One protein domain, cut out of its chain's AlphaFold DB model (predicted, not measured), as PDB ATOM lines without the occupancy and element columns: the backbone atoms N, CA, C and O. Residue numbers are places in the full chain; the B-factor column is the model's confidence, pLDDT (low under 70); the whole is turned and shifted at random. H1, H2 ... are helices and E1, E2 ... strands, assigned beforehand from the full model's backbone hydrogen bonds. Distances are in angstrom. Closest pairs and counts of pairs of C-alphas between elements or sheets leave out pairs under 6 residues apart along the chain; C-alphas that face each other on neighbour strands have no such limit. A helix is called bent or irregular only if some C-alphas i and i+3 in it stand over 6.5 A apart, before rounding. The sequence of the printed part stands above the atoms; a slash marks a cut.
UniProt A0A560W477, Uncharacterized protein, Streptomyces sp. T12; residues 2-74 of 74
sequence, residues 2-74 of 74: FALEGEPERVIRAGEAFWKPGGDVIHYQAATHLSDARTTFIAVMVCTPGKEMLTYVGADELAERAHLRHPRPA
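AT A GLANCE: This is residues 2 to 74 of the 74 residues of an uncharacterized protein of Streptomyces sp. T12 (UniProt A0A560W477). This is a domain with little regular structure: a tiny two-strand hairpin, E1 and E2, sits near the middle of wide loops, and one short helix, H1, lies on one side, across from residues 40 to 46. The 73 printed residues hold E1, E2 and H1 in that order, the sheet antiparallel, the class mixed, with 16 residues in named elements. The whole is only just loose, close to compact, with a radius of gyration of the C-alphas of 14.0 A and spans of 40 by 30 by 19 A.

HOW THE PARTS SIT: Start at E1, residues 2 to 4, which forms an antiparallel hairpin with E2, residues 28 to 30, at 177 degrees. Look for N 3 and O 29, 2.9 A apart and within hydrogen-bond range. H1, residues 59 to 68, is apart from E1; 4 of its 6 O i to N i+4 pairs are within range.

IN THESE COORDINATES: Find C-alpha 2 at (-35.912, -43.474, -38.140), where E1 begins its 6.9 A; E2 covers 6.7 A. H1 runs 14.9 A to C-alpha 68 at (-35.122, -56.843, -30.617) and is irregular, with C-alphas 64 and 67 7.4 A apart.

THE WHOLE: The C-alphas of Pro 49 and Ala 74, the two farthest apart, are 42.5 A apart. Both links, residues 5 to 27 and 31 to 58, are long, and the printed part has no cut. Confidence is under 70 at residues 24 to 26 and 73 to 74.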
ATOM      1  N   PHE A   2     -35.288 -43.264 -39.447       86.31
ATOM      2  CA  PHE A   2     -35.912 -43.474 -38.140       86.31
ATOM      3  C   PHE A   2     -36.141 -44.967 -37.920       86.31
ATOM      4  O   PHE A   2     -36.679 -45.632 -38.803       86.31
ATOM      5  N   ALA A   3     -35.758 -45.473 -36.754       86.44
ATOM      6  CA  ALA A   3     -35.981 -46.852 -36.346       86.44
ATOM      7  C   ALA A   3     -36.641 -46.887 -34.969       86.44
ATOM      8  O   ALA A   3     -36.261 -46.130 -34.068       86.44
ATOM      9  N   LEU A   4     -37.603 -47.790 -34.821       86.38
ATOM     10  CA  LEU A   4     -38.281 -48.111 -33.576       86.38
ATOM     11  C   LEU A   4     -38.072 -49.607 -33.314       86.38
ATOM     12  O   LEU A   4     -38.166 -50.410 -34.235       86.38
ATOM     13  N   GLU A   5     -37.720 -49.978 -32.084       85.12
ATOM     14  CA  GLU A   5     -37.606 -51.389 -31.692       85.12
ATOM     15  C   GLU A   5     -38.872 -52.171 -32.090       85.12
ATOM     16  O   GLU A   5     -39.983 -51.690 -31.883       85.12
ATOM     17  N   GLY A   6     -38.710 -53.348 -32.702       83.50
ATOM     18  CA  GLY A   6     -39.840 -54.128 -33.214       83.50
ATOM     19  C   GLY A   6     -40.475 -53.633 -34.524       83.50
ATOM     20  O   GLY A   6     -41.324 -54.345 -35.061       83.50
ATOM     21  N   GLU A   7     -40.024 -52.516 -35.112       86.00
ATOM     22  CA  GLU A   7     -40.448 -52.041 -36.443       86.00
ATOM     23  C   GLU A   7     -39.276 -51.869 -37.437       86.00
ATOM     24  O   GLU A   7     -38.156 -51.537 -37.028       86.00
ATOM     25  N   PRO A   8     -39.499 -52.076 -38.752       87.44
ATOM     26  CA  PRO A   8     -38.491 -51.780 -39.764       87.44
ATOM     27  C   PRO A   8     -38.190 -50.280 -39.804       87.44
ATOM     28  O   PRO A   8     -39.058 -49.435 -39.565       87.44
ATOM     29  N   GLU A   9     -36.950 -49.933 -40.139       89.00
ATOM     30  CA  GLU A   9     -36.590 -48.529 -40.289       89.00
ATOM     31  C   GLU A   9     -37.309 -47.880 -41.473       89.00
ATOM     32  O   GLU A   9     -37.608 -48.506 -42.492       89.00
ATOM     33  N   ARG A  10     -37.591 -46.586 -41.335       89.62
ATOM     34  CA  ARG A  10     -38.296 -45.815 -42.353       89.62
ATOM     35  C   ARG A  10     -37.811 -44.378 -42.430       89.62
ATOM     36  O   ARG A  10     -37.159 -43.842 -41.528       89.62
ATOM     37  N   VAL A  11     -38.148 -43.733 -43.537       91.81
ATOM     38  CA  VAL A  11     -37.897 -42.308 -43.748       91.81
ATOM     39  C   VAL A  11     -39.079 -41.513 -43.209       91.81
ATOM     40  O   VAL A  11     -40.205 -41.730 -43.645       91.81
ATOM     41  N   ILE A  12     -38.806 -40.586 -42.290       90.38
ATOM     42  CA  ILE A  12     -39.770 -39.565 -41.861       90.38
ATOM     43  C   ILE A  12     -39.581 -38.347 -42.754       90.38
ATOM     44  O   ILE A  12     -38.452 -37.867 -42.905       90.38
ATOM     45  N   ARG A  13     -40.666 -37.857 -43.352       92.12
ATOM     46  CA  ARG A  13     -40.626 -36.653 -44.194       92.12
ATOM     47  C   ARG A  13     -40.962 -35.398 -43.391       92.12
ATOM     48  O   ARG A  13     -41.596 -35.457 -42.342       92.12
ATOM     49  N   ALA A  14     -40.534 -34.240 -43.894       92.75
ATOM     50  CA  ALA A  14     -40.909 -32.961 -43.299       92.75
ATOM     51  C   ALA A  14     -42.441 -32.807 -43.275       92.75
ATOM     52  O   ALA A  14     -43.110 -33.099 -44.265       92.75
ATOM     53  N   GLY A  15     -42.982 -32.366 -42.137       93.69
ATOM     54  CA  GLY A  15     -44.426 -32.244 -41.908       93.69
ATOM     55  C   GLY A  15     -45.122 -33.538 -41.468       93.69
ATOM     56  O   GLY A  15     -46.290 -33.496 -41.097       93.69
ATOM     57  N   GLU A  16     -44.426 -34.675 -41.463       93.50
ATOM     58  CA  GLU A  16     -44.978 -35.932 -40.965       93.50
ATOM     59  C   GLU A  16     -44.951 -35.977 -39.430       93.50
ATOM     60  O   GLU A  16     -43.922 -35.715 -38.803       93.50
ATOM     61  N   ALA A  17     -46.079 -36.353 -38.827       90.25
ATOM     62  CA  ALA A  17     -46.173 -36.654 -37.404       90.25
ATOM     63  C   ALA A  17     -46.118 -38.168 -37.173       90.25
ATOM     64  O   ALA A  17     -46.672 -38.951 -37.943       90.25
ATOM     65  N   PHE A  18     -45.487 -38.580 -36.076       85.75
ATOM     66  CA  PHE A  18     -45.493 -39.961 -35.607       85.75
ATOM     67  C   PHE A  18     -45.671 -39.990 -34.091       85.75
ATOM     68  O   PHE A  18     -45.355 -39.022 -33.397       85.75
ATOM     69  N   TRP A  19     -46.182 -41.107 -33.582       83.19
ATOM     70  CA  TRP A  19     -46.624 -41.236 -32.197       83.19
ATOM     71  C   TRP A  19     -46.151 -42.551 -31.621       83.19
ATOM     72  O   TRP A  19     -45.956 -43.520 -32.356       83.19
ATOM     73  N   LYS A  20     -45.983 -42.579 -30.303       75.88
ATOM     74  CA  LYS A  20     -45.623 -43.789 -29.580       75.88
ATOM     75  C   LYS A  20     -46.342 -43.824 -28.238       75.88
ATOM     76  O   LYS A  20     -46.555 -42.754 -27.662       75.88
ATOM     77  N   PRO A  21     -46.715 -45.012 -27.741       76.44
ATOM     78  CA  PRO A  21     -47.200 -45.132 -26.374       76.44
ATOM     79  C   PRO A  21     -46.101 -44.697 -25.393       76.44
ATOM     80  O   PRO A  21     -44.922 -44.941 -25.630       76.44
ATOM     81  N   GLY A  22     -46.475 -44.022 -24.306       70.81
ATOM     82  CA  GLY A  22     -45.548 -43.760 -23.202       70.81
ATOM     83  C   GLY A  22     -45.308 -45.023 -22.367       70.81
ATOM     84  O   GLY A  22     -46.156 -45.915 -22.347       70.81
ATOM     85  N   GLY A  23     -44.179 -45.088 -21.658       72.50
ATOM     86  CA  GLY A  23     -43.814 -46.204 -20.777       72.50
ATOM     87  C   GLY A  23     -42.374 -46.678 -20.981       72.50
ATOM     88  O   GLY A  23     -41.597 -46.019 -21.666       72.50
ATOM     89  N   ASP A  24     -42.042 -47.835 -20.403       66.50
ATOM     90  CA  ASP A  24     -40.674 -48.393 -20.355       66.50
ATOM     91  C   ASP A  24     -40.140 -48.890 -21.705       66.50
ATOM     92  O   ASP A  24     -38.988 -49.297 -21.832       66.50
ATOM     93  N   VAL A  25     -40.981 -48.904 -22.733       64.00
ATOM     94  CA  VAL A  25     -40.679 -49.571 -23.992       64.00
ATOM     95  C   VAL A  25     -40.671 -48.526 -25.075       64.00
ATOM     96  O   VAL A  25     -41.743 -48.242 -25.575       64.00
ATOM     97  N   ILE A  26     -39.502 -47.971 -25.420       65.56
ATOM     98  CA  ILE A  26     -39.121 -47.554 -26.781       65.56
ATOM     99  C   ILE A  26     -37.617 -47.216 -26.794       65.56
ATOM    100  O   ILE A  26     -37.196 -46.145 -26.356       65.56
ATOM    101  N   HIS A  27     -36.812 -48.067 -27.432       72.31
ATOM    102  CA  HIS A  27     -35.553 -47.623 -28.031       72.31
ATOM    103  C   HIS A  27     -35.866 -47.070 -29.416       72.31
ATOM    104  O   HIS A  27     -36.434 -47.773 -30.256       72.31
ATOM    105  N   TYR A  28     -35.506 -45.814 -29.677       77.56
ATOM    106  CA  TYR A  28     -35.567 -45.280 -31.029       77.56
ATOM    107  C   TYR A  28     -34.287 -44.584 -31.424       77.56
ATOM    108  O   TYR A  28     -33.622 -43.943 -30.617       77.56
ATOM    109  N   GLN A  29     -33.964 -44.718 -32.701       80.06
ATOM    110  CA  GLN A  29     -32.832 -44.047 -33.308       80.06
ATOM    111  C   GLN A  29     -33.341 -43.188 -34.450       80.06
ATOM    112  O   GLN A  29     -34.168 -43.624 -35.252       80.06
ATOM    113  N   ALA A  30     -32.838 -41.962 -34.520       86.31
ATOM    114  CA  ALA A  30     -33.091 -41.061 -35.624       86.31
ATOM    115  C   ALA A  30     -31.767 -40.475 -36.110       86.31
ATOM    116  O   ALA A  30     -30.909 -40.099 -35.317       86.31
ATOM    117  N   ALA A  31     -31.623 -40.392 -37.425       87.50
ATOM    118  CA  ALA A  31     -30.504 -39.753 -38.096       87.50
ATOM    119  C   ALA A  31     -31.023 -38.891 -39.247       87.50
ATOM    120  O   ALA A  31     -32.046 -39.214 -39.864       87.50
ATOM    121  N   THR A  32     -30.306 -37.818 -39.568       91.50
ATOM    122  CA  THR A  32     -30.555 -37.035 -40.781       91.50
ATOM    123  C   THR A  32     -30.374 -37.937 -42.001       91.50
ATOM    124  O   THR A  32     -29.346 -38.592 -42.136       91.50
ATOM    125  N   HIS A  33     -31.390 -38.022 -42.861       90.50
ATOM    126  CA  HIS A  33     -31.273 -38.755 -44.129       90.50
ATOM    127  C   HIS A  33     -30.659 -37.883 -45.239       90.50
ATOM    128  O   HIS A  33     -29.981 -38.397 -46.124       90.50
ATOM    129  N   LEU A  34     -30.915 -36.575 -45.209       91.00
ATOM    130  CA  LEU A  34     -30.449 -35.632 -46.226       91.00
ATOM    131  C   LEU A  34     -28.927 -35.443 -46.144       91.00
ATOM    132  O   LEU A  34     -28.364 -35.388 -45.053       91.00
ATOM    133  N   SER A  35     -28.268 -35.324 -47.296       94.56
ATOM    134  CA  SER A  35     -26.817 -35.094 -47.383       94.56
ATOM    135  C   SER A  35     -26.432 -33.614 -47.329       94.56
ATOM    136  O   SER A  35     -25.268 -33.290 -47.121       94.56
ATOM    137  N   ASP A  36     -27.393 -32.719 -47.548       96.12
ATOM    138  CA  ASP A  36     -27.205 -31.282 -47.769       96.12
ATOM    139  C   ASP A  36     -27.971 -30.404 -46.766       96.12
ATOM    140  O   ASP A  36     -27.853 -29.180 -46.786       96.12
ATOM    141  N   ALA A  37     -28.746 -31.012 -45.867       93.88
ATOM    142  CA  ALA A  37     -29.590 -30.300 -44.919       93.88
ATOM    143  C   ALA A  37     -29.691 -31.026 -43.577       93.88
ATOM    144  O   ALA A  37     -29.532 -32.241 -43.481       93.88
ATOM    145  N   ARG A  38     -30.012 -30.274 -42.521       91.81
ATOM    146  CA  ARG A  38     -30.256 -30.816 -41.178       91.81
ATOM    147  C   ARG A  38     -31.725 -31.205 -41.008       91.81
ATOM    148  O   ARG A  38     -32.618 -30.456 -41.392       91.81
ATOM    149  N   THR A  39     -31.976 -32.327 -40.338       91.31
ATOM    150  CA  THR A  39     -33.313 -32.680 -39.843       91.31
ATOM    151  C   THR A  39     -33.515 -32.154 -38.418       91.31
ATOM    152  O   THR A  39     -32.651 -32.329 -37.558       91.31
ATOM    153  N   THR A  40     -34.673 -31.542 -38.161       91.81
ATOM    154  CA  THR A  40     -35.089 -31.073 -36.830       91.81
ATOM    155  C   THR A  40     -36.430 -31.699 -36.474       91.81
ATOM    156  O   THR A  40     -37.358 -31.663 -37.279       91.81
ATOM    157  N   PHE A  41     -36.529 -32.256 -35.268       88.75
ATOM    158  CA  PHE A  41     -37.760 -32.826 -34.725       88.75
ATOM    159  C   PHE A  41     -38.260 -31.972 -33.560       88.75
ATOM    160  O   PHE A  41     -37.460 -31.487 -32.761       88.75
ATOM    161  N   ILE A  42     -39.580 -31.834 -33.447       91.31
ATOM    162  CA  ILE A  42     -40.243 -31.316 -32.249       91.31
ATOM    163  C   ILE A  42     -40.927 -32.505 -31.583       91.31
ATOM    164  O   ILE A  42     -41.832 -33.102 -32.163       91.31
ATOM    165  N   ALA A  43     -40.470 -32.863 -30.386       87.81
ATOM    166  CA  ALA A  43     -41.087 -33.905 -29.578       87.81
ATOM    167  C   ALA A  43     -42.020 -33.264 -28.548       87.81
ATOM    168  O   ALA A  43     -41.586 -32.442 -27.743       87.81
ATOM    169  N   VAL A  44     -43.294 -33.656 -28.568       89.94
ATOM    170  CA  VAL A  44     -44.265 -33.310 -27.526       89.94
ATOM    171  C   VAL A  44     -44.484 -34.556 -26.685       89.94
ATOM    172  O   VAL A  44     -44.924 -35.583 -27.197       89.94
ATOM    173  N   MET A  45     -44.137 -34.477 -25.405       87.31
ATOM    174  CA  MET A  45     -44.181 -35.608 -24.481       87.31
ATOM    175  C   MET A  45     -44.977 -35.222 -23.238       87.31
ATOM    176  O   MET A  45     -44.873 -34.096 -22.749       87.31
ATOM    177  N   VAL A  46     -45.767 -36.164 -22.728       87.62
ATOM    178  CA  VAL A  46     -46.541 -36.012 -21.493       87.62
ATOM    179  C   VAL A  46     -46.020 -37.043 -20.499       87.62
ATOM    180  O   VAL A  46     -45.999 -38.231 -20.805       87.62
ATOM    181  N   CYS A  47     -45.598 -36.589 -19.319       86.75
ATOM    182  CA  CYS A  47     -45.057 -37.444 -18.266       86.75
ATOM    183  C   CYS A  47     -45.742 -37.154 -16.928       86.75
ATOM    184  O   CYS A  47     -46.292 -36.072 -16.707       86.75
ATOM    185  N   THR A  48     -45.727 -38.143 -16.036       89.06
ATOM    186  CA  THR A  48     -46.201 -37.993 -14.660       89.06
ATOM    187  C   THR A  48     -45.392 -36.910 -13.934       89.06
ATOM    188  O   THR A  48     -44.162 -36.908 -14.033       89.06
ATOM    189  N   PRO A  49     -46.037 -36.021 -13.154       92.12
ATOM    190  CA  PRO A  49     -45.324 -35.035 -12.350       92.12
ATOM    191  C   PRO A  49     -44.251 -35.674 -11.458       92.12
ATOM    192  O   PRO A  49     -44.502 -36.687 -10.807       92.12
ATOM    193  N   GLY A  50     -43.059 -35.075 -11.425       91.25
ATOM    194  CA  GLY A  50     -41.938 -35.535 -10.598       91.25
ATOM    195  C   GLY A  50     -41.168 -36.747 -11.137       91.25
ATOM    196  O   GLY A  50     -40.210 -37.162 -10.491       91.25
ATOM    197  N   LYS A  51     -41.541 -37.304 -12.297       88.06
ATOM    198  CA  LYS A  51     -40.765 -38.353 -12.977       88.06
ATOM    199  C   LYS A  51     -39.855 -37.772 -14.059       88.06
ATOM    200  O   LYS A  51     -40.145 -36.721 -14.632       88.06
ATOM    201  N   GLU A  52     -38.769 -38.482 -14.359       87.19
ATOM    202  CA  GLU A  52     -37.936 -38.169 -15.520       87.19
ATOM    203  C   GLU A  52     -38.741 -38.338 -16.816       87.19
ATOM    204  O   GLU A  52     -39.507 -39.287 -16.979       87.19
ATOM    205  N   MET A  53     -38.595 -37.381 -17.734       85.31
ATOM    206  CA  MET A  53     -39.294 -37.386 -19.026       85.31
ATOM    207  C   MET A  53     -38.677 -38.383 -20.018       85.31
ATOM    208  O   MET A  53     -39.387 -38.983 -20.818       85.31
ATOM    209  N   LEU A  54     -37.350 -38.516 -19.995       82.75
ATOM    210  CA  LEU A  54     -36.559 -39.351 -20.894       82.75
ATOM    211  C   LEU A  54     -35.311 -39.802 -20.137       82.75
ATOM    212  O   LEU A  54     -34.608 -38.962 -19.576       82.75
ATOM    213  N   THR A  55     -34.992 -41.088 -20.226       82.69
ATOM    214  CA  THR A  55     -33.706 -41.633 -19.791       82.69
ATOM    215  C   THR A  55     -32.930 -42.085 -21.023       82.69
ATOM    216  O   THR A  55     -33.485 -42.706 -21.932       82.69
ATOM    217  N   TYR A  56     -31.648 -41.728 -21.092       83.25
ATOM    218  CA  TYR A  56     -30.779 -42.194 -22.166       83.25
ATOM    219  C   TYR A  56     -30.272 -43.593 -21.860       83.25
ATOM    220  O   TYR A  56     -29.827 -43.882 -20.754       83.25
ATOM    221  N   VAL A  57     -30.300 -44.428 -22.887       83.88
ATOM    222  CA  VAL A  57     -29.852 -45.810 -22.798       83.88
ATOM    223  C   VAL A  57     -28.356 -45.863 -23.084       83.88
ATOM    224  O   VAL A  57     -27.872 -45.259 -24.046       83.88
ATOM    225  N   GLY A  58     -27.628 -46.582 -22.231       86.62
ATOM    226  CA  GLY A  58     -26.190 -46.788 -22.365       86.62
ATOM    227  C   GLY A  58     -25.820 -47.768 -23.483       86.62
ATOM    228  O   GLY A  58     -26.658 -48.481 -24.029       86.62
ATOM    229  N   ALA A  59     -24.529 -47.828 -23.817       88.75
ATOM    230  CA  ALA A  59     -24.029 -48.731 -24.854       88.75
ATOM    231  C   ALA A  59     -24.294 -50.217 -24.538       88.75
ATOM    232  O   ALA A  59     -24.619 -50.974 -25.453       88.75
ATOM    233  N   ASP A  60     -24.208 -50.608 -23.264       91.19
ATOM    234  CA  ASP A  60     -24.394 -51.995 -22.823       91.19
ATOM    235  C   ASP A  60     -25.835 -52.469 -23.054       91.19
ATOM    236  O   ASP A  60     -26.057 -53.452 -23.757       91.19
ATOM    237  N   GLU A  61     -26.828 -51.707 -22.588       87.75
ATOM    238  CA  GLU A  61     -28.243 -52.024 -22.825       87.75
ATOM    239  C   GLU A  61     -28.584 -51.990 -24.329       87.75
ATOM    240  O   GLU A  61     -29.318 -52.846 -24.832       87.75
ATOM    241  N   LEU A  62     -28.000 -51.060 -25.101       86.06
ATOM    242  CA  LEU A  62     -28.160 -51.057 -26.559       86.06
ATOM    243  C   LEU A  62     -27.629 -52.344 -27.212       86.06
ATOM    244  O   LEU A  62     -28.174 -52.734 -28.250       86.06
ATOM    245  N   ALA A  63     -26.577 -52.954 -26.665       88.56
ATOM    246  CA  ALA A  63     -26.008 -54.204 -27.159       88.56
ATOM    247  C   ALA A  63     -26.864 -55.409 -26.747       88.56
ATOM    248  O   ALA A  63     -27.216 -56.220 -27.603       88.56
ATOM    249  N   GLU A  64     -27.278 -55.486 -25.478       90.38
ATOM    250  CA  GLU A  64     -28.152 -56.552 -24.972       90.38
ATOM    251  C   GLU A  64     -29.464 -56.628 -25.757       90.38
ATOM    252  O   GLU A  64     -29.931 -57.710 -26.116       90.38
ATOM    253  N   ARG A  65     -30.028 -55.473 -26.117       87.94
ATOM    254  CA  ARG A  65     -31.301 -55.368 -26.841       87.94
ATOM    255  C   ARG A  65     -31.176 -55.384 -28.361       87.94
ATOM    256  O   ARG A  65     -32.181 -55.228 -29.054       87.94
ATOM    257  N   ALA A  66     -29.979 -55.574 -28.918       86.38
ATOM    258  CA  ALA A  66     -29.775 -55.564 -30.369       86.38
ATOM    259  C   ALA A  66     -30.657 -56.595 -31.100       86.38
ATOM    260  O   ALA A  66     -31.129 -56.322 -32.201       86.38
ATOM    261  N   HIS A  67     -30.939 -57.732 -30.458       87.31
ATOM    262  CA  HIS A  67     -31.788 -58.803 -30.984       87.31
ATOM    263  C   HIS A  67     -33.274 -58.424 -31.147       87.31
ATOM    264  O   HIS A  67     -33.991 -59.104 -31.874       87.31
ATOM    265  N   LEU A  68     -33.745 -57.352 -30.495       86.31
ATOM    266  CA  LEU A  68     -35.122 -56.843 -30.617       86.31
ATOM    267  C   LEU A  68     -35.286 -55.854 -31.782       86.31
ATOM    268  O   LEU A  68     -36.394 -55.401 -32.085       86.31
ATOM    269  N   ARG A  69     -34.182 -55.467 -32.426       84.38
ATOM    270  CA  ARG A  69     -34.204 -54.538 -33.555       84.38
ATOM    271  C   ARG A  69     -34.495 -55.287 -34.841       84.38
ATOM    272  O   ARG A  69     -33.997 -56.391 -35.054       84.38
ATOM    273  N   HIS A  70     -35.237 -54.641 -35.736       84.50
ATOM    274  CA  HIS A  70     -35.302 -55.135 -37.105       84.50
ATOM    275  C   HIS A  70     -33.913 -55.095 -37.746       84.50
ATOM    276  O   HIS A  70     -33.158 -54.146 -37.500       84.50
ATOM    277  N   PRO A  71     -33.574 -56.099 -38.570       81.06
ATOM    278  CA  PRO A  71     -32.341 -56.086 -39.339       81.06
ATOM    279  C   PRO A  71     -32.256 -54.811 -40.178       81.06
ATOM    280  O   PRO A  71     -33.225 -54.435 -40.841       81.06
ATOM    281  N   ARG A  72     -31.094 -54.153 -40.170       72.12
ATOM    282  CA  ARG A  72     -30.834 -53.075 -41.124       72.12
ATOM    283  C   ARG A  72     -30.462 -53.665 -42.484       72.12
ATOM    284  O   ARG A  72     -29.711 -54.643 -42.515       72.12
ATOM    285  N   PRO A  73     -30.947 -53.082 -43.590       65.56
ATOM    286  CA  PRO A  73     -30.359 -53.313 -44.899       65.56
ATOM    287  C   PRO A  73     -28.856 -52.997 -44.856       65.56
ATOM    288  O   PRO A  73     -28.442 -52.067 -44.159       65.56
ATOM    289  N   ALA A  74     -28.062 -53.804 -45.561       55.62
ATOM    290  CA  ALA A  74     -26.629 -53.580 -45.742       55.62
ATOM    291  C   ALA A  74     -26.353 -52.373 -46.649       55.62
ATOM    292  O   ALA A  74     -27.159 -52.146 -47.583       55.62
TER     293      ALA A  74